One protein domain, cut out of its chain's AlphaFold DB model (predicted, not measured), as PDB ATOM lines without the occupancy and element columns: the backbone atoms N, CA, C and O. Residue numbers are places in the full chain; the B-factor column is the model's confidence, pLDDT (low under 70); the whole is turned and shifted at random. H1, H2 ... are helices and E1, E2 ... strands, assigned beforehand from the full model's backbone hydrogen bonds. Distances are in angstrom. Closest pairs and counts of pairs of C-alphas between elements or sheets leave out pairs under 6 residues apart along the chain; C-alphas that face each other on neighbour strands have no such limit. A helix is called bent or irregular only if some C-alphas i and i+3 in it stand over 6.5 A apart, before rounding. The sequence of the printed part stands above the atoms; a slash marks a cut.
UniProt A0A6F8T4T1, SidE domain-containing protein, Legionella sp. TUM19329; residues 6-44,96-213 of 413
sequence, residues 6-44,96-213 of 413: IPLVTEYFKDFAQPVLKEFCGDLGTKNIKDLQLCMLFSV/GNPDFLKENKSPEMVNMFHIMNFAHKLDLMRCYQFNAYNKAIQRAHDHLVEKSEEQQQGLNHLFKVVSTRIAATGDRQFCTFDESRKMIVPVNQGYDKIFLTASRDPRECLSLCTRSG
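Overview. This is residues 6 to 44 and 96 to 213 of the 413 residues of the protein "SidE domain-containing protein" of Legionella sp. TUM19329 (UniProt A0A6F8T4T1). The long helix H4 runs through the middle of a cluster of mostly crossed helices; H5 folds back along it, and H1 and H6, side by side and running opposite ways, pack on it at steep tilts of 67 and 54 degrees. A two-stranded hairpin, E1 and E2, packs on H6 and on the ends of H4 and H5 that meet, and the short H7 and H8 form a corner at the last residues of H6. The printed part has 157 residues, with eight named helices and two named strands in the order H1 to H6, E1, E2, H7, H8; its class is mostly helix, with one antiparallel sheet, order E1 - E2. The whole is compact, with a radius of gyration of the C-alphas of 15.8 A and spans of 45 by 33 by 28 A.

Arrangement. Start at H1, residues 6 to 16, which touches H2, residues 19 to 27, at a steep tilt of 48 degrees, closest at C-alphas 14 and 22, 4.4 A. H3, residues 30 to 42, touches H1 with residues 33 to 37 alone, closest at C-alphas 37 and 6, 6.2 A. Past the cut, the hub H4, residues 107 to 126, touches H1 with residues 115 to 119 alone, C-alphas 119 and 6 being closest at 6.2 A; it only just touches H2 and H3, with 3 pairs of C-alphas within 8 A each. H5, residues 130 to 144, makes a helical hairpin with H4 at a shallow tilt of 21 degrees, closest at C-alphas 140 and 118, 5.4 A. H6, residues 149 to 168, touches H4, closest at C-alphas 162 and 123, 6.6 A, and H1 at a shallow tilt of 13 degrees, opposite ways, closest at C-alphas 151 and 16, 5.8 A. E1, residues 173 to 178, and E2, residues 183 to 189, form an antiparallel hairpin; look for N 176 and O 185 at 3.0 A and N 187 and O 174 at 2.9 A. The closest C-alphas of H6 and E1 are 163 and 176, 5.4 A. H7, residues 194 to 200, and H8, residues 202 to 211, touch only at the corner, closest at C-alphas 198 and 205, 4.3 A; H8 and H6 touch only at their ends, closest at C-alphas 209 and 165, 5.0 A. H7 and H4 are apart. Every O i to N i+4 pair is within hydrogen-bond range in H1, H2, H6, H7 and H8, against 8 of 9 in H3, 12 of 16 in H4 and 9 of 11 in H5.

Along the chain. Find C-alpha 6 at (173.501, 185.971, 214.353), where H1 begins. H4 runs 30.9 A from C-alpha 107 at (165.496, 180.538, 229.882), H6 28.3 A, H5 21.5 A, H3 19.1 A and E2 17.4 A. H5 is irregular: C-alphas 140 and 143 are 7.8 A apart. H8 ends at C-alpha 211, (182.812, 189.626, 200.587).

Size, cuts and confidence. The two C-alphas farthest apart, of Asn 104 and Lys 193, are 46.8 A from each other. Residues 45 to 95 are not printed, and C-alphas 44 and 96 are 11.2 A apart across the cut, which lies in the link H3 to H4. Of the links that are printed whole, each is tight. The mean pLDDT of the printed part is 93.4; residue 213 alone is under 70.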
ATOM      1  N   ILE A   6     173.972 186.914 213.325       94.19
ATOM      2  CA  ILE A   6     173.501 185.971 214.353       94.19
ATOM      3  C   ILE A   6     174.506 184.834 214.621       94.19
ATOM      4  O   ILE A   6     174.830 184.659 215.787       94.19
ATOM      5  N   PRO A   7     175.089 184.136 213.620       91.81
ATOM      6  CA  PRO A   7     176.079 183.092 213.898       91.81
ATOM      7  C   PRO A   7     177.323 183.617 214.619       91.81
ATOM      8  O   PRO A   7     177.796 182.983 215.551       91.81
ATOM      9  N   LEU A   8     177.824 184.795 214.231       92.94
ATOM     10  CA  LEU A   8     178.987 185.412 214.871       92.94
ATOM     11  C   LEU A   8     178.674 185.845 216.308       92.94
ATOM     12  O   LEU A   8     179.510 185.689 217.186       92.94
ATOM     13  N   VAL A   9     177.465 186.355 216.559       97.31
ATOM     14  CA  VAL A   9     177.003 186.685 217.915       97.31
ATOM     15  C   VAL A   9     176.849 185.426 218.770       97.31
ATOM     16  O   VAL A   9     177.224 185.440 219.939       97.31
ATOM     17  N   THR A  10     176.320 184.338 218.206       96.38
ATOM     18  CA  THR A  10     176.188 183.055 218.907       96.38
ATOM     19  C   THR A  10     177.552 182.469 219.262       96.38
ATOM     20  O   THR A  10     177.741 182.102 220.415       96.38
ATOM     21  N   GLU A  11     178.510 182.428 218.329       94.69
ATOM     22  CA  GLU A  11     179.880 181.969 218.627       94.69
ATOM     23  C   GLU A  11     180.550 182.863 219.677       94.69
ATOM     24  O   GLU A  11     181.119 182.368 220.643       94.69
ATOM     25  N   TYR A  12     180.386 184.184 219.574       97.94
ATOM     26  CA  TYR A  12     180.899 185.111 220.580       97.94
ATOM     27  C   TYR A  12     180.360 184.816 221.991       97.94
ATOM     28  O   TYR A  12     181.125 184.739 222.952       97.94
ATOM     29  N   PHE A  13     179.047 184.624 222.141       98.38
ATOM     30  CA  PHE A  13     178.470 184.296 223.446       98.38
ATOM     31  C   PHE A  13     178.812 182.874 223.910       98.38
ATOM     32  O   PHE A  13     178.983 182.654 225.105       98.38
ATOM     33  N   LYS A  14     178.983 181.918 223.000       97.12
ATOM     34  CA  LYS A  14     179.472 180.572 223.328       97.12
ATOM     35  C   LYS A  14     180.883 180.587 223.928       97.12
ATOM     36  O   LYS A  14     181.189 179.739 224.763       97.12
ATOM     37  N   ASP A  15     181.718 181.551 223.557       95.62
ATOM     38  CA  ASP A  15     183.072 181.658 224.103       95.62
ATOM     39  C   ASP A  15     183.109 182.480 225.401       95.62
ATOM     40  O   ASP A  15     183.745 182.067 226.379       95.62
ATOM     41  N   PHE A  16     182.385 183.606 225.447       97.88
ATOM     42  CA  PHE A  16     182.592 184.646 226.467       97.88
ATOM     43  C   PHE A  16     181.377 184.980 227.343       97.88
ATOM     44  O   PHE A  16     181.493 185.820 228.237       97.88
ATOM     45  N   ALA A  17     180.201 184.391 227.101       97.69
ATOM     46  CA  ALA A  17     179.038 184.674 227.938       97.69
ATOM     47  C   ALA A  17     179.163 184.068 229.346       97.69
ATOM     48  O   ALA A  17     179.938 183.146 229.586       97.69
ATOM     49  N   GLN A  18     178.327 184.556 230.260       95.75
ATOM     50  CA  GLN A  18     178.060 183.928 231.551       95.75
ATOM     51  C   GLN A  18     177.512 182.494 231.356       95.75
ATOM     52  O   GLN A  18     176.850 182.237 230.341       95.75
ATOM     53  N   PRO A  19     177.702 181.569 232.323       96.38
ATOM     54  CA  PRO A  19     177.530 180.126 232.116       96.38
ATOM     55  C   PRO A  19     176.222 179.692 231.439       96.38
ATOM     56  O   PRO A  19     176.254 178.896 230.508       96.38
ATOM     57  N   VAL A  20     175.079 180.262 231.838       95.81
ATOM     58  CA  VAL A  20     173.755 179.877 231.308       95.81
ATOM     59  C   VAL A  20     173.598 180.216 229.822       95.81
ATOM     60  O   VAL A  20     173.103 179.403 229.043       95.81
ATOM     61  N   LEU A  21     173.998 181.423 229.408       97.38
ATOM     62  CA  LEU A  21     173.925 181.828 228.000       97.38
ATOM     63  C   LEU A  21     175.020 181.138 227.180       97.38
ATOM     64  O   LEU A  21     174.790 180.796 226.020       97.38
ATOM     65  N   LYS A  22     176.185 180.909 227.792       97.25
ATOM     66  CA  LYS A  22     177.321 180.212 227.191       97.25
ATOM     67  C   LYS A  22     176.964 178.779 226.803       97.25
ATOM     68  O   LYS A  22     177.102 178.416 225.638       97.25
ATOM     69  N   GLU A  23     176.439 178.006 227.755       97.38
ATOM     70  CA  GLU A  23     175.954 176.636 227.548       97.38
ATOM     71  C   GLU A  23     174.851 176.607 226.486       97.38
ATOM     72  O   GLU A  23     174.953 175.879 225.500       97.38
ATOM     73  N   PHE A  24     173.866 177.506 226.600       98.19
ATOM     74  CA  PHE A  24     172.800 177.620 225.608       98.19
ATOM     75  C   PHE A  24     173.323 177.868 224.187       98.19
ATOM     76  O   PHE A  24     172.825 177.262 223.241       98.19
ATOM     77  N   CYS A  25     174.309 178.755 224.011       96.75
ATOM     78  CA  CYS A  25     174.906 179.019 222.701       96.75
ATOM     79  C   CYS A  25     175.745 177.834 222.194       96.75
ATOM     80  O   CYS A  25     175.779 177.609 220.985       96.75
ATOM     81  N   GLY A  26     176.379 177.071 223.092       94.00
ATOM     82  CA  GLY A  26     177.080 175.822 222.776       94.00
ATOM     83  C   GLY A  26     176.157 174.729 222.231       94.00
ATOM     84  O   GLY A  26     176.523 174.040 221.278       94.00
ATOM     85  N   ASP A  27     174.939 174.646 222.766       95.69
ATOM     86  CA  ASP A  27     173.931 173.648 222.389       95.69
ATOM     87  C   ASP A  27     172.985 174.118 221.271       95.69
ATOM     88  O   ASP A  27     172.127 173.367 220.785       95.69
ATOM     89  N   LEU A  28     173.110 175.376 220.832       93.12
ATOM     90  CA  LEU A  28     172.208 175.961 219.850       93.12
ATOM     91  C   LEU A  28     172.455 175.375 218.453       93.12
ATOM     92  O   LEU A  28     173.287 175.846 217.680       93.12
ATOM     93  N   GLY A  29     171.673 174.358 218.092       89.81
ATOM     94  CA  GLY A  29     171.796 173.686 216.800       89.81
ATOM     95  C   GLY A  29     171.620 174.607 215.581       89.81
ATOM     96  O   GLY A  29     170.900 175.609 215.605       89.81
ATOM     97  N   THR A  30     172.208 174.208 214.448       89.88
ATOM     98  CA  THR A  30     172.221 174.983 213.191       89.88
ATOM     99  C   THR A  30     170.829 175.387 212.697       89.88
ATOM    100  O   THR A  30     170.675 176.463 212.119       89.88
ATOM    101  N   LYS A  31     169.802 174.551 212.917       91.62
ATOM    102  CA  LYS A  31     168.410 174.897 212.578       91.62
ATOM    103  C   LYS A  31     167.952 176.141 213.345       91.62
ATOM    104  O   LYS A  31     167.476 177.079 212.721       91.62
ATOM    105  N   ASN A  32     168.161 176.181 214.662       92.38
ATOM    106  CA  ASN A  32     167.745 177.310 215.493       92.38
ATOM    107  C   ASN A  32     168.481 178.597 215.101       92.38
ATOM    108  O   ASN A  32     167.863 179.654 215.042       92.38
ATOM    109  N   ILE A  33     169.771 178.513 214.762       93.62
ATOM    110  CA  ILE A  33     170.537 179.661 214.252       93.62
ATOM    111  C   ILE A  33     169.920 180.195 212.948       93.62
ATOM    112  O   ILE A  33     169.730 181.405 212.812       93.62
ATOM    113  N   LYS A  34     169.564 179.311 212.004       91.81
ATOM    114  CA  LYS A  34     168.891 179.699 210.751       91.81
ATOM    115  C   LYS A  34     167.515 180.314 211.000       91.81
ATOM    116  O   LYS A  34     167.178 181.310 210.363       91.81
ATOM    117  N   ASP A  35     166.754 179.772 211.943       94.81
ATOM    118  CA  ASP A  35     165.446 180.315 212.304       94.81
ATOM    119  C   ASP A  35     165.583 181.707 212.950       94.81
ATOM    120  O   ASP A  35     164.868 182.630 212.572       94.81
ATOM    121  N   LEU A  36     166.572 181.932 213.826       96.00
ATOM    122  CA  LEU A  36     166.867 183.269 214.365       96.00
ATOM    123  C   LEU A  36     167.301 184.257 213.270       96.00
ATOM    124  O   LEU A  36     166.891 185.419 213.287       96.00
ATOM    125  N   GLN A  37     168.095 183.815 212.289       94.25
ATOM    126  CA  GLN A  37     168.429 184.634 211.119       94.25
ATOM    127  C   GLN A  37     167.183 185.000 210.308       94.25
ATOM    128  O   GLN A  37     167.051 186.155 209.898       94.25
ATOM    129  N   LEU A  38     166.265 184.049 210.108       94.62
ATOM    130  CA  LEU A  38     164.985 184.292 209.449       94.62
ATOM    131  C   LEU A  38     164.166 185.333 210.223       94.62
ATOM    132  O   LEU A  38     163.706 186.304 209.627       94.62
ATOM    133  N   CYS A  39     164.074 185.220 211.549       95.94
ATOM    134  CA  CYS A  39     163.403 186.212 212.393       95.94
ATOM    135  C   CYS A  39     163.985 187.622 212.224       95.94
ATOM    136  O   CYS A  39     163.245 188.607 212.167       95.94
ATOM    137  N   MET A  40     165.311 187.741 212.091       94.94
ATOM    138  CA  MET A  40     165.958 189.036 211.860       94.94
ATOM    139  C   MET A  40     165.574 189.674 210.518       94.94
ATOM    140  O   MET A  40     165.619 190.902 210.421       94.94
ATOM    141  N   LEU A  41     165.163 188.900 209.505       94.75
ATOM    142  CA  LEU A  41     164.644 189.447 208.242       94.75
ATOM    143  C   LEU A  41     163.283 190.127 208.430       94.75
ATOM    144  O   LEU A  41     163.024 191.154 207.807       94.75
ATOM    145  N   PHE A  42     162.458 189.612 209.340       96.62
ATOM    146  CA  PHE A  42     161.147 190.182 209.650       96.62
ATOM    147  C   PHE A  42     161.196 191.288 210.708       96.62
ATOM    148  O   PHE A  42     160.216 192.008 210.871       96.62
ATOM    149  N   SER A  43     162.334 191.491 211.379       92.31
ATOM    150  CA  SER A  43     162.490 192.418 212.515       92.31
ATOM    151  C   SER A  43     162.081 193.879 212.270       92.31
ATOM    152  O   SER A  43     161.882 194.612 213.236       92.31
ATOM    153  N   VAL A  44     161.985 194.326 211.020       93.06
ATOM    154  CA  VAL A  44     161.561 195.692 210.651       93.06
ATOM    155  C   VAL A  44     160.582 195.713 209.468       93.06
ATOM    156  O   VAL A  44     160.303 196.776 208.929       93.06
ATOM    157  N   GLY A  96     163.567 194.743 221.075       77.06
ATOM    158  CA  GLY A  96     163.810 196.093 221.582       77.06
ATOM    159  C   GLY A  96     162.818 196.576 222.649       77.06
ATOM    160  O   GLY A  96     162.921 197.734 223.045       77.06
ATOM    161  N   ASN A  97     161.894 195.727 223.117       81.56
ATOM    162  CA  ASN A  97     161.020 196.013 224.255       81.56
ATOM    163  C   ASN A  97     161.818 195.892 225.573       81.56
ATOM    164  O   ASN A  97     162.287 194.793 225.884       81.56
ATOM    165  N   PRO A  98     161.979 196.976 226.356       72.00
ATOM    166  CA  PRO A  98     162.721 196.932 227.617       72.00
ATOM    167  C   PRO A  98     162.025 196.101 228.706       72.00
ATOM    168  O   PRO A  98     162.692 195.635 229.627       72.00
ATOM    169  N   ASP A  99     160.712 195.885 228.603       81.88
ATOM    170  CA  ASP A  99     159.935 195.179 229.627       81.88
ATOM    171  C   ASP A  99     159.887 193.663 229.412       81.88
ATOM    172  O   ASP A  99     159.489 192.928 230.311       81.88
ATOM    173  N   PHE A 100     160.340 193.167 228.256       86.31
ATOM    174  CA  PHE A 100     160.237 191.745 227.910       86.31
ATOM    175  C   PHE A 100     160.912 190.820 228.933       86.31
ATOM    176  O   PHE A 100     160.402 189.741 229.227       86.31
ATOM    177  N   LEU A 101     162.043 191.264 229.489       87.69
ATOM    178  CA  LEU A 101     162.824 190.515 230.475       87.69
ATOM    179  C   LEU A 101     162.272 190.625 231.907       87.69
ATOM    180  O   LEU A 101     162.745 189.913 232.785       87.69
ATOM    181  N   LYS A 102     161.294 191.507 232.157       86.25
ATOM    182  CA  LYS A 102     160.653 191.653 233.478       86.25
ATOM    183  C   LYS A 102     159.584 190.585 233.723       86.25
ATOM    184  O   LYS A 102     159.208 190.332 234.863       86.25
ATOM    185  N   GLU A 103     159.068 189.982 232.658       83.56
ATOM    186  CA  GLU A 103     158.068 188.922 232.734       83.56
ATOM    187  C   GLU A 103     158.721 187.555 232.974       83.56
ATOM    188  O   GLU A 103     159.842 187.298 232.539       83.56
ATOM    189  N   ASN A 104     158.000 186.631 233.614       85.56
ATOM    190  CA  ASN A 104     158.489 185.268 233.825       85.56
ATOM    191  C   ASN A 104     158.506 184.494 232.490       85.56
ATOM    192  O   ASN A 104     157.470 184.007 232.027       85.56
ATOM    193  N   LYS A 105     159.672 184.432 231.838       91.06
ATOM    194  CA  LYS A 105     159.904 183.738 230.560       91.06
ATOM    195  C   LYS A 105     160.783 182.505 230.759       91.06
ATOM    196  O   LYS A 105     161.556 182.425 231.708       91.06
ATOM    197  N   SER A 106     160.702 181.550 229.829       92.62
ATOM    198  CA  SER A 106     161.631 180.419 229.836       92.62
ATOM    199  C   SER A 106     163.072 180.887 229.568       92.62
ATOM    200  O   SER A 106     163.266 181.820 228.780       92.62
ATOM    201  N   PRO A 107     164.091 180.220 230.145       93.19
ATOM    202  CA  PRO A 107     165.496 180.538 229.882       93.19
ATOM    203  C   PRO A 107     165.865 180.508 228.392       93.19
ATOM    204  O   PRO A 107     166.551 181.406 227.913       93.19
ATOM    205  N   GLU A 108     165.340 179.535 227.630       94.81
ATOM    206  CA  GLU A 108     165.515 179.467 226.167       94.81
ATOM    207  C   GLU A 108     165.088 180.780 225.499       94.81
ATOM    208  O   GLU A 108     165.805 181.321 224.656       94.81
ATOM    209  N   MET A 109     163.933 181.322 225.892       94.75
ATOM    210  CA  MET A 109     163.396 182.518 225.259       94.75
ATOM    211  C   MET A 109     164.199 183.772 225.599       94.75
ATOM    212  O   MET A 109     164.443 184.600 224.720       94.75
ATOM    213  N   VAL A 110     164.639 183.884 226.851       95.00
ATOM    214  CA  VAL A 110     165.519 184.964 227.314       95.00
ATOM    215  C   VAL A 110     166.841 184.942 226.543       95.00
ATOM    216  O   VAL A 110     167.246 185.957 225.976       95.00
ATOM    217  N   ASN A 111     167.470 183.773 226.419       96.50
ATOM    218  CA  ASN A 111     168.747 183.634 225.722       96.50
ATOM    219  C   ASN A 111     168.633 183.942 224.218       96.50
ATOM    220  O   ASN A 111     169.445 184.696 223.676       96.50
ATOM    221  N   MET A 112     167.590 183.441 223.541       96.88
ATOM    222  CA  MET A 112     167.332 183.787 222.135       96.88
ATOM    223  C   MET A 112     167.097 185.291 221.945       96.88
ATOM    224  O   MET A 112     167.588 185.880 220.979       96.88
ATOM    225  N   PHE A 113     166.377 185.925 222.874       95.62
ATOM    226  CA  PHE A 113     166.161 187.367 222.854       95.62
ATOM    227  C   PHE A 113     167.476 188.142 222.973       95.62
ATOM    228  O   PHE A 113     167.692 189.070 222.194       95.62
ATOM    229  N   HIS A 114     168.372 187.754 223.883       95.75
ATOM    230  CA  HIS A 114     169.672 188.409 224.038       95.75
ATOM    231  C   HIS A 114     170.518 188.345 222.759       95.75
ATOM    232  O   HIS A 114     171.032 189.379 222.327       95.75
ATOM    233  N   ILE A 115     170.581 187.183 222.097       96.75
ATOM    234  CA  ILE A 115     171.287 187.008 220.813       96.75
ATOM    235  C   ILE A 115     170.736 187.973 219.753       96.75
ATOM    236  O   ILE A 115     171.486 188.728 219.127       96.75
ATOM    237  N   MET A 116     169.413 187.984 219.560       95.62
ATOM    238  CA  MET A 116     168.768 188.828 218.549       95.62
ATOM    239  C   MET A 116     168.893 190.320 218.864       95.62
ATOM    240  O   MET A 116     169.174 191.128 217.976       95.62
ATOM    241  N   ASN A 117     168.693 190.696 220.128       93.88
ATOM    242  CA  ASN A 117     168.769 192.081 220.561       93.88
ATOM    243  C   ASN A 117     170.194 192.618 220.405       93.88
ATOM    244  O   ASN A 117     170.361 193.714 219.871       93.88
ATOM    245  N   PHE A 118     171.219 191.849 220.779       95.94
ATOM    246  CA  PHE A 118     172.604 192.275 220.600       95.94
ATOM    247  C   PHE A 118     172.964 192.435 219.115       95.94
ATOM    248  O   PHE A 118     173.488 193.479 218.724       95.94
ATOM    249  N   ALA A 119     172.563 191.488 218.256       95.75
ATOM    250  CA  ALA A 119     172.724 191.608 216.804       95.75
ATOM    251  C   ALA A 119     172.046 192.865 216.226       95.75
ATOM    252  O   ALA A 119     172.609 193.539 215.361       95.75
ATOM    253  N   HIS A 120     170.849 193.208 216.711       93.94
ATOM    254  CA  HIS A 120     170.166 194.446 216.342       93.94
ATOM    255  C   HIS A 120     170.935 195.690 216.813       93.94
ATOM    256  O   HIS A 120     171.101 196.624 216.030       93.94
ATOM    257  N   LYS A 121     171.416 195.710 218.067       94.75
ATOM    258  CA  LYS A 121     172.149 196.857 218.627       94.75
ATOM    259  C   LYS A 121     173.466 197.117 217.909       94.75
ATOM    260  O   LYS A 121     173.776 198.279 217.676       94.75
ATOM    261  N   LEU A 122     174.185 196.075 217.496       96.44
ATOM    262  CA  LEU A 122     175.414 196.209 216.710       96.44
ATOM    263  C   LEU A 122     175.192 197.017 215.418       96.44
ATOM    264  O   LEU A 122     175.952 197.934 215.114       96.44
ATOM    265  N   ASP A 123     174.106 196.753 214.686       96.31
ATOM    266  CA  ASP A 123     173.795 197.444 213.423       96.31
ATOM    267  C   ASP A 123     173.353 198.913 213.633       96.31
ATOM    268  O   ASP A 123     173.237 199.669 212.664       96.31
ATOM    269  N   LEU A 124     173.132 199.362 214.880       95.12
ATOM    270  CA  LEU A 124     172.773 200.755 215.186       95.12
ATOM    271  C   LEU A 124     173.931 201.744 215.000       95.12
ATOM    272  O   LEU A 124     173.659 202.943 214.983       95.12
ATOM    273  N   MET A 125     175.177 201.299 214.769       95.81
ATOM    274  CA  MET A 125     176.290 202.194 214.377       95.81
ATOM    275  C   MET A 125     175.926 203.115 213.201       95.81
ATOM    276  O   MET A 125     176.418 204.239 213.098       95.81
ATOM    277  N   ARG A 126     175.035 202.648 212.317       96.38
ATOM    278  CA  ARG A 126     174.577 203.398 211.141       96.38
ATOM    279  C   ARG A 126     173.671 204.588 211.461       96.38
ATOM    280  O   ARG A 126     173.426 205.426 210.604       96.38
ATOM    281  N   CYS A 127     173.078 204.638 212.654       93.06
ATOM    282  CA  CYS A 127     172.035 205.620 212.974       93.06
ATOM    283  C   CYS A 127     172.124 206.225 214.375       93.06
ATOM    284  O   CYS A 127     171.454 207.220 214.637       93.06
ATOM    285  N   TYR A 128     172.900 205.641 215.284       93.94
ATOM    286  CA  TYR A 128     173.079 206.168 216.632       93.94
ATOM    287  C   TYR A 128     174.366 206.976 216.712       93.94
ATOM    288  O   TYR A 128     175.429 206.514 216.306       93.94
ATOM    289  N   GLN A 129     174.268 208.161 217.313       93.31
ATOM    290  CA  GLN A 129     175.437 208.921 217.740       93.31
ATOM    291  C   GLN A 129     176.230 208.126 218.781       93.31
ATOM    292  O   GLN A 129     175.650 207.358 219.553       93.31
ATOM    293  N   PHE A 130     177.539 208.362 218.847       92.19
ATOM    294  CA  PHE A 130     178.486 207.586 219.656       92.19
ATOM    295  C   PHE A 130     178.023 207.302 221.090       92.19
ATOM    296  O   PHE A 130     177.973 206.147 221.512       92.19
ATOM    297  N   ASN A 131     177.572 208.327 221.818       91.94
ATOM    298  CA  ASN A 131     177.102 208.158 223.197       91.94
ATOM    299  C   ASN A 131     175.848 207.274 223.296       91.94
ATOM    300  O   ASN A 131     175.728 206.467 224.217       91.94
ATOM    301  N   ALA A 132     174.905 207.412 222.361       91.31
ATOM    302  CA  ALA A 132     173.701 206.587 222.326       91.31
ATOM    303  C   ALA A 132     174.028 205.141 221.926       91.31
ATOM    304  O   ALA A 132     173.455 204.205 222.485       91.31
ATOM    305  N   TYR A 133     174.964 204.961 220.990       95.38
ATOM    306  CA  TYR A 133     175.428 203.651 220.547       95.38
ATOM    307  C   TYR A 133     176.125 202.890 221.681       95.38
ATOM    308  O   TYR A 133     175.718 201.774 221.995       95.38
ATOM    309  N   ASN A 134     177.083 203.518 222.373       93.69
ATOM    310  CA  ASN A 134     177.784 202.894 223.499       93.69
ATOM    311  C   ASN A 134     176.814 202.445 224.595       93.69
ATOM    312  O   ASN A 134     176.871 201.296 225.025       93.69
ATOM    313  N   LYS A 135     175.852 203.297 224.977       90.62
ATOM    314  CA  LYS A 135     174.802 202.926 225.943       90.62
ATOM    315  C   LYS A 135     173.981 201.727 225.472       90.62
ATOM    316  O   LYS A 135     173.644 200.853 226.267       90.62
ATOM    317  N   ALA A 136     173.617 201.696 224.191       92.00
ATOM    318  CA  ALA A 136     172.826 200.612 223.624       92.00
ATOM    319  C   ALA A 136     173.583 199.277 223.632       92.00
ATOM    320  O   ALA A 136     172.972 198.249 223.926       92.00
ATOM    321  N   ILE A 137     174.889 199.301 223.353       95.88
ATOM    322  CA  ILE A 137     175.760 198.129 223.431       95.88
ATOM    323  C   ILE A 137     175.921 197.668 224.877       95.88
ATOM    324  O   ILE A 137     175.581 196.525 225.159       95.88
ATOM    325  N   GLN A 138     176.333 198.548 225.793       93.62
ATOM    326  CA  GLN A 138     176.538 198.209 227.209       93.62
ATOM    327  C   GLN A 138     175.302 197.525 227.810       93.62
ATOM    328  O   GLN A 138     175.397 196.446 228.393       93.62
ATOM    329  N   ARG A 139     174.109 198.088 227.564       89.62
ATOM    330  CA  ARG A 139     172.825 197.518 228.007       89.62
ATOM    331  C   ARG A 139     172.527 196.140 227.426       89.62
ATOM    332  O   ARG A 139     171.851 195.355 228.075       89.62
ATOM    333  N   ALA A 140     172.961 195.859 226.203       91.94
ATOM    334  CA  ALA A 140     172.678 194.598 225.523       91.94
ATOM    335  C   ALA A 140     173.746 193.519 225.757       91.94
ATOM    336  O   ALA A 140     173.523 192.387 225.344       91.94
ATOM    337  N   HIS A 141     174.878 193.867 226.375       95.50
ATOM    338  CA  HIS A 141     176.090 193.052 226.353       95.50
ATOM    339  C   HIS A 141     176.739 192.854 227.731       95.50
ATOM    340  O   HIS A 141     177.002 191.719 228.116       95.50
ATOM    341  N   ASP A 142     176.997 193.923 228.489       93.56
ATOM    342  CA  ASP A 142     178.011 193.894 229.560       93.56
ATOM    343  C   ASP A 142     177.669 192.974 230.736       93.56
ATOM    344  O   ASP A 142     178.565 192.433 231.376       93.56
ATOM    345  N   HIS A 143     176.380 192.794 231.019       93.56
ATOM    346  CA  HIS A 143     175.892 191.911 232.083       93.56
ATOM    347  C   HIS A 143     175.817 190.436 231.656       93.56
ATOM    348  O   HIS A 143     175.530 189.575 232.482       93.56
ATOM    349  N   LEU A 144     176.038 190.141 230.371       96.31
ATOM    350  CA  LEU A 144     175.916 188.802 229.797       96.31
ATOM    351  C   LEU A 144     177.257 188.102 229.614       96.31
ATOM    352  O   LEU A 144     177.254 186.938 229.230       96.31
ATOM    353  N   VAL A 145     178.382 188.779 229.855       97.00
ATOM    354  CA  VAL A 145     179.725 188.266 229.552       97.00
ATOM    355  C   VAL A 145     180.641 188.230 230.765       97.00
ATOM    356  O   VAL A 145     180.450 188.958 231.740       97.00
ATOM    357  N   GLU A 146     181.653 187.373 230.700       92.88
ATOM    358  CA  GLU A 146     182.795 187.372 231.610       92.88
ATOM    359  C   GLU A 146     183.885 188.277 231.021       92.88
ATOM    360  O   GLU A 146     184.380 188.040 229.921       92.88
ATOM    361  N   LYS A 147     184.231 189.362 231.722       93.31
ATOM    362  CA  LYS A 147     185.183 190.356 231.205       93.31
ATOM    363  C   LYS A 147     186.606 189.795 231.212       93.31
ATOM    364  O   LYS A 147     187.129 189.463 232.273       93.31
ATOM    365  N   SER A 148     187.245 189.767 230.046       92.38
ATOM    366  CA  SER A 148     188.660 189.419 229.867       92.38
ATOM    367  C   SER A 148     189.256 190.170 228.672       92.38
ATOM    368  O   SER A 148     188.532 190.809 227.900       92.38
ATOM    369  N   GLU A 149     190.579 190.109 228.500       92.81
ATOM    370  CA  GLU A 149     191.224 190.696 227.324       92.81
ATOM    371  C   GLU A 149     190.772 189.989 226.035       92.81
ATOM    372  O   GLU A 149     190.424 190.644 225.052       92.81
ATOM    373  N   GLU A 150     190.695 188.659 226.055       93.31
ATOM    374  CA  GLU A 150     190.230 187.829 224.940       93.31
ATOM    375  C   GLU A 150     188.773 188.137 224.585       93.31
ATOM    376  O   GLU A 150     188.442 188.286 223.407       93.31
ATOM    377  N   GLN A 151     187.912 188.321 225.592       96.88
ATOM    378  CA  GLN A 151     186.527 188.744 225.388       96.88
ATOM    379  C   GLN A 151     186.466 190.105 224.685       96.88
ATOM    380  O   GLN A 151     185.723 190.268 223.713       96.88
ATOM    381  N   GLN A 152     187.269 191.083 225.123       95.69
ATOM    382  CA  GLN A 152     187.314 192.397 224.482       95.69
ATOM    383  C   GLN A 152     187.832 192.311 223.037       95.69
ATOM    384  O   GLN A 152     187.326 193.012 222.158       95.69
ATOM    385  N   GLN A 153     188.802 191.434 222.756       93.50
ATOM    386  CA  GLN A 153     189.270 191.163 221.393       93.50
ATOM    387  C   GLN A 153     188.163 190.542 220.522       93.50
ATOM    388  O   GLN A 153     187.963 190.987 219.388       93.50
ATOM    389  N   GLY A 154     187.395 189.589 221.057       92.38
ATOM    390  CA  GLY A 154     186.227 189.009 220.388       92.38
ATOM    391  C   GLY A 154     185.145 190.049 220.082       92.38
ATOM    392  O   GLY A 154     184.624 190.111 218.965       92.38
ATOM    393  N   LEU A 155     184.867 190.948 221.029       96.94
ATOM    394  CA  LEU A 155     183.918 192.044 220.836       96.94
ATOM    395  C   LEU A 155     184.404 193.035 219.765       96.94
ATOM    396  O   LEU A 155     183.640 193.447 218.891       96.94
ATOM    397  N   ASN A 156     185.692 193.375 219.788       95.94
ATOM    398  CA  ASN A 156     186.323 194.218 218.775       95.94
ATOM    399  C   ASN A 156     186.237 193.593 217.373       95.94
ATOM    400  O   ASN A 156     186.001 194.305 216.395       95.94
ATOM    401  N   HIS A 157     186.359 192.267 217.264       93.75
ATOM    402  CA  HIS A 157     186.143 191.562 216.004       93.75
ATOM    403  C   HIS A 157     184.701 191.724 215.496       93.75
ATOM    404  O   HIS A 157     184.505 192.072 214.328       93.75
ATOM    405  N   LEU A 158     183.693 191.569 216.365       95.81
ATOM    406  CA  LEU A 158     182.295 191.824 215.996       95.81
ATOM    407  C   LEU A 158     182.098 193.258 215.494       95.81
ATOM    408  O   LEU A 158     181.501 193.462 214.435       95.81
ATOM    409  N   PHE A 159     182.631 194.252 216.207       97.12
ATOM    410  CA  PHE A 159     182.555 195.650 215.790       97.12
ATOM    411  C   PHE A 159     183.193 195.900 214.425       97.12
ATOM    412  O   PHE A 159     182.570 196.545 213.576       97.12
ATOM    413  N   LYS A 160     184.390 195.353 214.188       95.38
ATOM    414  CA  LYS A 160     185.076 195.441 212.894       95.38
ATOM    415  C   LYS A 160     184.216 194.867 211.772       95.38
ATOM    416  O   LYS A 160     184.024 195.534 210.754       95.38
ATOM    417  N   VAL A 161     183.662 193.666 211.955       93.88
ATOM    418  CA  VAL A 161     182.812 193.012 210.944       93.88
ATOM    419  C   VAL A 161     181.571 193.850 210.641       93.88
ATOM    420  O   VAL A 161     181.237 194.057 209.474       93.88
ATOM    421  N   VAL A 162     180.895 194.364 211.670       95.44
ATOM    422  CA  VAL A 162     179.676 195.172 211.512       95.44
ATOM    423  C   VAL A 162     179.965 196.480 210.789       95.44
ATOM    424  O   VAL A 162     179.315 196.767 209.784       95.44
ATOM    425  N   SER A 163     180.955 197.243 211.259       96.19
ATOM    426  CA  SER A 163     181.370 198.502 210.629       96.19
ATOM    427  C   SER A 163     181.732 198.276 209.155       96.19
ATOM    428  O   SER A 163     181.234 198.978 208.270       96.19
ATOM    429  N   THR A 164     182.497 197.216 208.870       94.81
ATOM    430  CA  THR A 164     182.914 196.866 207.507       94.81
ATOM    431  C   THR A 164     181.721 196.514 206.614       94.81
ATOM    432  O   THR A 164     181.656 196.969 205.476       94.81
ATOM    433  N   ARG A 165     180.732 195.765 207.123       95.25
ATOM    434  CA  ARG A 165     179.502 195.438 206.375       95.25
ATOM    435  C   ARG A 165     178.641 196.665 206.097       95.25
ATOM    436  O   ARG A 165     178.113 196.794 204.998       95.25
ATOM    437  N   ILE A 166     178.487 197.563 207.072       96.44
ATOM    438  CA  ILE A 166     177.727 198.804 206.877       96.44
ATOM    439  C   ILE A 166     178.394 199.634 205.770       96.44
ATOM    440  O   ILE A 166     177.710 200.013 204.816       96.44
ATOM    441  N   ALA A 167     179.719 199.808 205.835       95.88
ATOM    442  CA  ALA A 167     180.492 200.535 204.829       95.88
ATOM    443  C   ALA A 167     180.413 199.876 203.442       95.88
ATOM    444  O   ALA A 167     180.186 200.563 202.451       95.88
ATOM    445  N   ALA A 168     180.521 198.546 203.362       95.19
ATOM    446  CA  ALA A 168     180.423 197.803 202.102       95.19
ATOM    447  C   ALA A 168     179.050 197.939 201.430       95.19
ATOM    448  O   ALA A 168     178.955 197.907 200.209       95.19
ATOM    449  N   THR A 169     177.983 198.115 202.214       96.69
ATOM    450  CA  THR A 169     176.643 198.399 201.676       96.69
ATOM    451  C   THR A 169     176.399 199.878 201.375       96.69
ATOM    452  O   THR A 169     175.293 200.226 200.979       96.69
ATOM    453  N   GLY A 170     177.387 200.750 201.587       96.56
ATOM    454  CA  GLY A 170     177.277 202.188 201.346       96.56
ATOM    455  C   GLY A 170     176.311 202.933 202.273       96.56
ATOM    456  O   GLY A 170     175.963 204.077 201.999       96.56
ATOM    457  N   ASP A 171     175.831 202.298 203.342       97.44
ATOM    458  CA  ASP A 171     174.898 202.935 204.271       97.44
ATOM    459  C   ASP A 171     175.614 204.032 205.077       97.44
ATOM    460  O   ASP A 171     176.836 204.008 205.243       97.44
ATOM    461  N   ARG A 172     174.843 204.986 205.600       95.56
ATOM    462  CA  ARG A 172     175.372 206.041 206.470       95.56
ATOM    463  C   ARG A 172     175.978 205.450 207.749       95.56
ATOM    464  O   ARG A 172     175.546 204.401 208.227       95.56
ATOM    465  N   GLN A 173     176.949 206.141 208.337       95.44
ATOM    466  CA  GLN A 173     177.572 205.764 209.609       95.44
ATOM    467  C   GLN A 173     177.752 206.968 210.521       95.44
ATOM    468  O   GLN A 173     178.287 207.995 210.110       95.44
ATOM    469  N   PHE A 174     177.369 206.798 211.785       95.81
ATOM    470  CA  PHE A 174     177.665 207.754 212.858       95.81
ATOM    471  C   PHE A 174     178.728 207.229 213.831       95.81
ATOM    472  O   PHE A 174     179.304 207.979 214.617       95.81
ATOM    473  N   CYS A 175     178.999 205.925 213.778       96.75
ATOM    474  CA  CYS A 175     180.046 205.254 214.531       96.75
ATOM    475  C   CYS A 175     180.777 204.278 213.607       96.75
ATOM    476  O   CYS A 175     180.140 203.633 212.773       96.75
ATOM    477  N   THR A 176     182.088 204.134 213.785       97.12
ATOM    478  CA  THR A 176     182.888 203.120 213.086       97.12
ATOM    479  C   THR A 176     183.921 202.500 214.020       97.12
ATOM    480  O   THR A 176     184.220 203.065 215.071       97.12
ATOM    481  N   PHE A 177     184.459 201.338 213.657       97.12
ATOM    482  CA  PHE A 177     185.541 200.702 214.401       97.12
ATOM    483  C   PHE A 177     186.896 201.182 213.869       97.12
ATOM    484  O   PHE A 177     187.198 201.007 212.691       97.12
ATOM    485  N   ASP A 178     187.709 201.773 214.742       94.81
ATOM    486  CA  ASP A 178     189.086 202.171 214.456       94.81
ATOM    487  C   ASP A 178     190.029 201.016 214.818       94.81
ATOM    488  O   ASP A 178     190.191 200.672 215.991       94.81
ATOM    489  N   GLU A 179     190.661 200.412 213.809       92.00
ATOM    490  CA  GLU A 179     191.578 199.283 214.009       92.00
ATOM    491  C   GLU A 179     192.852 199.670 214.765       92.00
ATOM    492  O   GLU A 179     193.358 198.869 215.552       92.00
ATOM    493  N   SER A 180     193.351 200.895 214.567       91.38
ATOM    494  CA  SER A 180     194.579 201.377 215.208       91.38
ATOM    495  C   SER A 180     194.379 201.579 216.708       91.38
ATOM    496  O   SER A 180     195.244 201.238 217.512       91.38
ATOM    497  N   ARG A 181     193.195 202.072 217.085       90.44
ATOM    498  CA  ARG A 181     192.808 202.318 218.480       90.44
ATOM    499  C   ARG A 181     192.063 201.145 219.111       90.44
ATOM    500  O   ARG A 181     191.809 201.169 220.310       90.44
ATOM    501  N   LYS A 182     191.704 200.132 218.314       90.75
ATOM    502  CA  LYS A 182     190.890 198.971 218.704       90.75
ATOM    503  C   LYS A 182     189.611 199.369 219.450       90.75
ATOM    504  O   LYS A 182     189.248 198.746 220.447       90.75
ATOM    505  N   MET A 183     188.936 200.417 218.984       93.31
ATOM    506  CA  MET A 183     187.748 200.955 219.645       93.31
ATOM    507  C   MET A 183     186.762 201.558 218.650       93.31
ATOM    508  O   MET A 183     187.114 201.882 217.517       93.31
ATOM    509  N   ILE A 184     185.519 201.743 219.087       95.38
ATOM    510  CA  ILE A 184     184.542 202.520 218.323       95.38
ATOM    511  C   ILE A 184     184.885 204.003 218.440       95.38
ATOM    512  O   ILE A 184     185.188 204.492 219.528       95.38
ATOM    513  N   VAL A 185     184.790 204.722 217.327       93.44
ATOM    514  CA  VAL A 185     184.968 206.173 217.256       93.44
ATOM    515  C   VAL A 185     183.761 206.823 216.570       93.44
ATOM    516  O   VAL A 185     183.127 206.194 215.712       93.44
ATOM    517  N   PRO A 186     183.405 208.068 216.937       95.62
ATOM    518  CA  PRO A 186     182.386 208.824 216.221       95.62
ATOM    519  C   PRO A 186     182.853 209.138 214.798       95.62
ATOM    520  O   PRO A 186     184.003 209.518 214.579       95.62
ATOM    521  N   VAL A 187     181.932 209.045 213.847       94.00
ATOM    522  CA  VAL A 187     182.097 209.514 212.464       94.00
ATOM    523  C   VAL A 187     180.813 210.205 212.013       94.00
ATOM    524  O   VAL A 187     179.801 210.164 212.705       94.00
ATOM    525  N   ASN A 188     180.838 210.862 210.858       91.31
ATOM    526  CA  ASN A 188     179.628 211.394 210.237       91.31
ATOM    527  C   ASN A 188     179.692 211.160 208.727       91.31
ATOM    528  O   ASN A 188     180.036 212.053 207.955       91.31
ATOM    529  N   GLN A 189     179.438 209.917 208.326       93.19
ATOM    530  CA  GLN A 189     179.454 209.486 206.934       93.19
ATOM    531  C   GLN A 189     178.020 209.388 206.407       93.19
ATOM    532  O   GLN A 189     177.187 208.676 206.971       93.19
ATOM    533  N   GLY A 190     177.736 210.098 205.314       93.50
ATOM    534  CA  GLY A 190     176.473 209.990 204.582       93.50
ATOM    535  C   GLY A 190     176.370 208.710 203.745       93.50
ATOM    536  O   GLY A 190     177.226 207.834 203.811       93.50
ATOM    537  N   TYR A 191     175.316 208.613 202.938       96.00
ATOM    538  CA  TYR A 191     175.139 207.495 202.009       96.00
ATOM    539  C   TYR A 191     176.158 207.537 200.862       96.00
ATOM    540  O   TYR A 191     176.374 208.584 200.253       96.00
ATOM    541  N   ASP A 192     176.723 206.379 200.530       95.25
ATOM    542  CA  ASP A 192     177.527 206.156 199.330       95.25
ATOM    543  C   ASP A 192     176.629 205.782 198.131       95.25
ATOM    544  O   ASP A 192     175.507 205.294 198.292       95.25
ATOM    545  N   LYS A 193     177.131 205.948 196.903       93.50
ATOM    546  CA  LYS A 193     176.452 205.512 195.670       93.50
ATOM    547  C   LYS A 193     176.113 204.016 195.682       93.50
ATOM    548  O   LYS A 193     175.079 203.631 195.136       93.50
ATOM    549  N   ILE A 194     176.936 203.185 196.332       95.38
ATOM    550  CA  ILE A 194     176.709 201.736 196.485       95.38
ATOM    551  C   ILE A 194     175.389 201.446 197.220       95.38
ATOM    552  O   ILE A 194     174.735 200.441 196.929       95.38
ATOM    553  N   PHE A 195     174.944 202.344 198.108       96.62
ATOM    554  CA  PHE A 195     173.717 202.169 198.888       96.62
ATOM    555  C   PHE A 195     172.485 201.951 198.024       96.62
ATOM    556  O   PHE A 195     171.632 201.130 198.364       96.62
ATOM    557  N   LEU A 196     172.388 202.660 196.895       95.00
ATOM    558  CA  LEU A 196     171.244 202.541 195.999       95.00
ATOM    559  C   LEU A 196     171.142 201.125 195.422       95.00
ATOM    560  O   LEU A 196     170.055 200.549 195.389       95.00
ATOM    561  N   THR A 197     172.274 200.561 195.002       94.00
ATOM    562  CA  THR A 197     172.347 199.203 194.456       94.00
ATOM    563  C   THR A 197     172.063 198.174 195.546       94.00
ATOM    564  O   THR A 197     171.180 197.332 195.385       94.00
ATOM    565  N   ALA A 198     172.735 198.294 196.695       95.12
ATOM    566  CA  ALA A 198     172.567 197.380 197.822       95.12
ATOM    567  C   ALA A 198     171.145 197.408 198.412       95.12
ATOM    568  O   ALA A 198     170.685 196.409 198.958       95.12
ATOM    569  N   SER A 199     170.432 198.531 198.307       94.81
ATOM    570  CA  SER A 199     169.060 198.656 198.818       94.81
ATOM    571  C   SER A 199     167.997 198.141 197.844       94.81
ATOM    572  O   SER A 199     166.876 197.867 198.265       94.81
ATOM    573  N   ARG A 200     168.318 198.018 196.549       95.50
ATOM    574  CA  ARG A 200     167.381 197.569 195.502       95.50
ATOM    575  C   ARG A 200     167.512 196.089 195.163       95.50
ATOM    576  O   ARG A 200     166.530 195.493 194.730       95.50
ATOM    577  N   ASP A 201     168.691 195.504 195.363       95.38
ATOM    578  CA  ASP A 201     168.944 194.091 195.087       95.38
ATOM    579  C   ASP A 201     169.420 193.358 196.358       95.38
ATOM    580  O   ASP A 201     170.554 193.556 196.809       95.38
ATOM    581  N   PRO A 202     168.591 192.474 196.952       93.06
ATOM    582  CA  PRO A 202     168.972 191.731 198.149       93.06
ATOM    583  C   PRO A 202     170.128 190.747 197.909       93.06
ATOM    584  O   PRO A 202     170.853 190.438 198.859       93.06
ATOM    585  N   ARG A 203     170.326 190.257 196.675       92.75
ATOM    586  CA  ARG A 203     171.447 189.368 196.331       92.75
ATOM    587  C   ARG A 203     172.753 190.144 196.319       92.75
ATOM    588  O   ARG A 203     173.731 189.679 196.900       92.75
ATOM    589  N   GLU A 204     172.744 191.337 195.733       93.75
ATOM    590  CA  GLU A 204     173.909 192.220 195.745       93.75
ATOM    591  C   GLU A 204     174.230 192.691 197.168       93.75
ATOM    592  O   GLU A 204     175.373 192.598 197.610       93.75
ATOM    593  N   CYS A 205     173.214 193.073 197.950       94.62
ATOM    594  CA  CYS A 205     173.372 193.401 199.370       94.62
ATOM    595  C   CYS A 205     174.067 192.275 200.153       94.62
ATOM    596  O   CYS A 205     174.997 192.520 200.927       94.62
ATOM    597  N   LEU A 206     173.618 191.030 199.950       91.38
ATOM    598  CA  LEU A 206     174.200 189.854 200.589       91.38
ATOM    599  C   LEU A 206     175.643 189.624 200.136       91.38
ATOM    600  O   LEU A 206     176.511 189.395 200.973       91.38
ATOM    601  N   SER A 207     175.891 189.707 198.827       91.31
ATOM    602  CA  SER A 207     177.216 189.568 198.220       91.31
ATOM    603  C   SER A 207     178.215 190.542 198.849       91.31
ATOM    604  O   SER A 207     179.265 190.116 199.336       91.31
ATOM    605  N   LEU A 208     177.844 191.823 198.952       92.38
ATOM    606  CA  LEU A 208     178.649 192.861 199.598       92.38
ATOM    607  C   LEU A 208     178.923 192.533 201.072       92.38
ATOM    608  O   LEU A 208     180.071 192.596 201.506       92.38
ATOM    609  N   CYS A 209     177.905 192.114 201.833       90.12
ATOM    610  CA  CYS A 209     178.063 191.756 203.249       90.12
ATOM    611  C   CYS A 209     178.976 190.539 203.485       90.12
ATOM    612  O   CYS A 209     179.608 190.438 204.541       90.12
ATOM    613  N   THR A 210     178.999 189.585 202.551       85.12
ATOM    614  CA  THR A 210     179.802 188.360 202.662       85.12
ATOM    615  C   THR A 210     181.246 188.597 202.218       85.12
ATOM    616  O   THR A 210     182.167 188.183 202.918       85.12
ATOM    617  N   ARG A 211     181.464 189.311 201.104       83.50
ATOM    618  CA  ARG A 211     182.812 189.626 200.587       83.50
ATOM    619  C   ARG A 211     183.585 190.580 201.491       83.50
ATOM    620  O   ARG A 211     184.792 190.444 201.653       83.50
ATOM    621  N   SER A 212     182.885 191.488 202.169       79.88
ATOM    622  CA  SER A 212     183.514 192.456 203.069       79.88
ATOM    623  C   SER A 212     184.244 191.811 204.260       79.88
ATOM    624  O   SER A 212     185.052 192.471 204.902       79.88
ATOM    625  N   GLY A 213     183.968 190.536 204.570       61.44
ATOM    626  CA  GLY A 213     184.698 189.755 205.577       61.44
ATOM    627  C   GLY A 213     185.947 189.032 205.054       61.44
ATOM    628  O   GLY A 213     186.719 188.534 205.866       61.44
TER     629      GLY A 213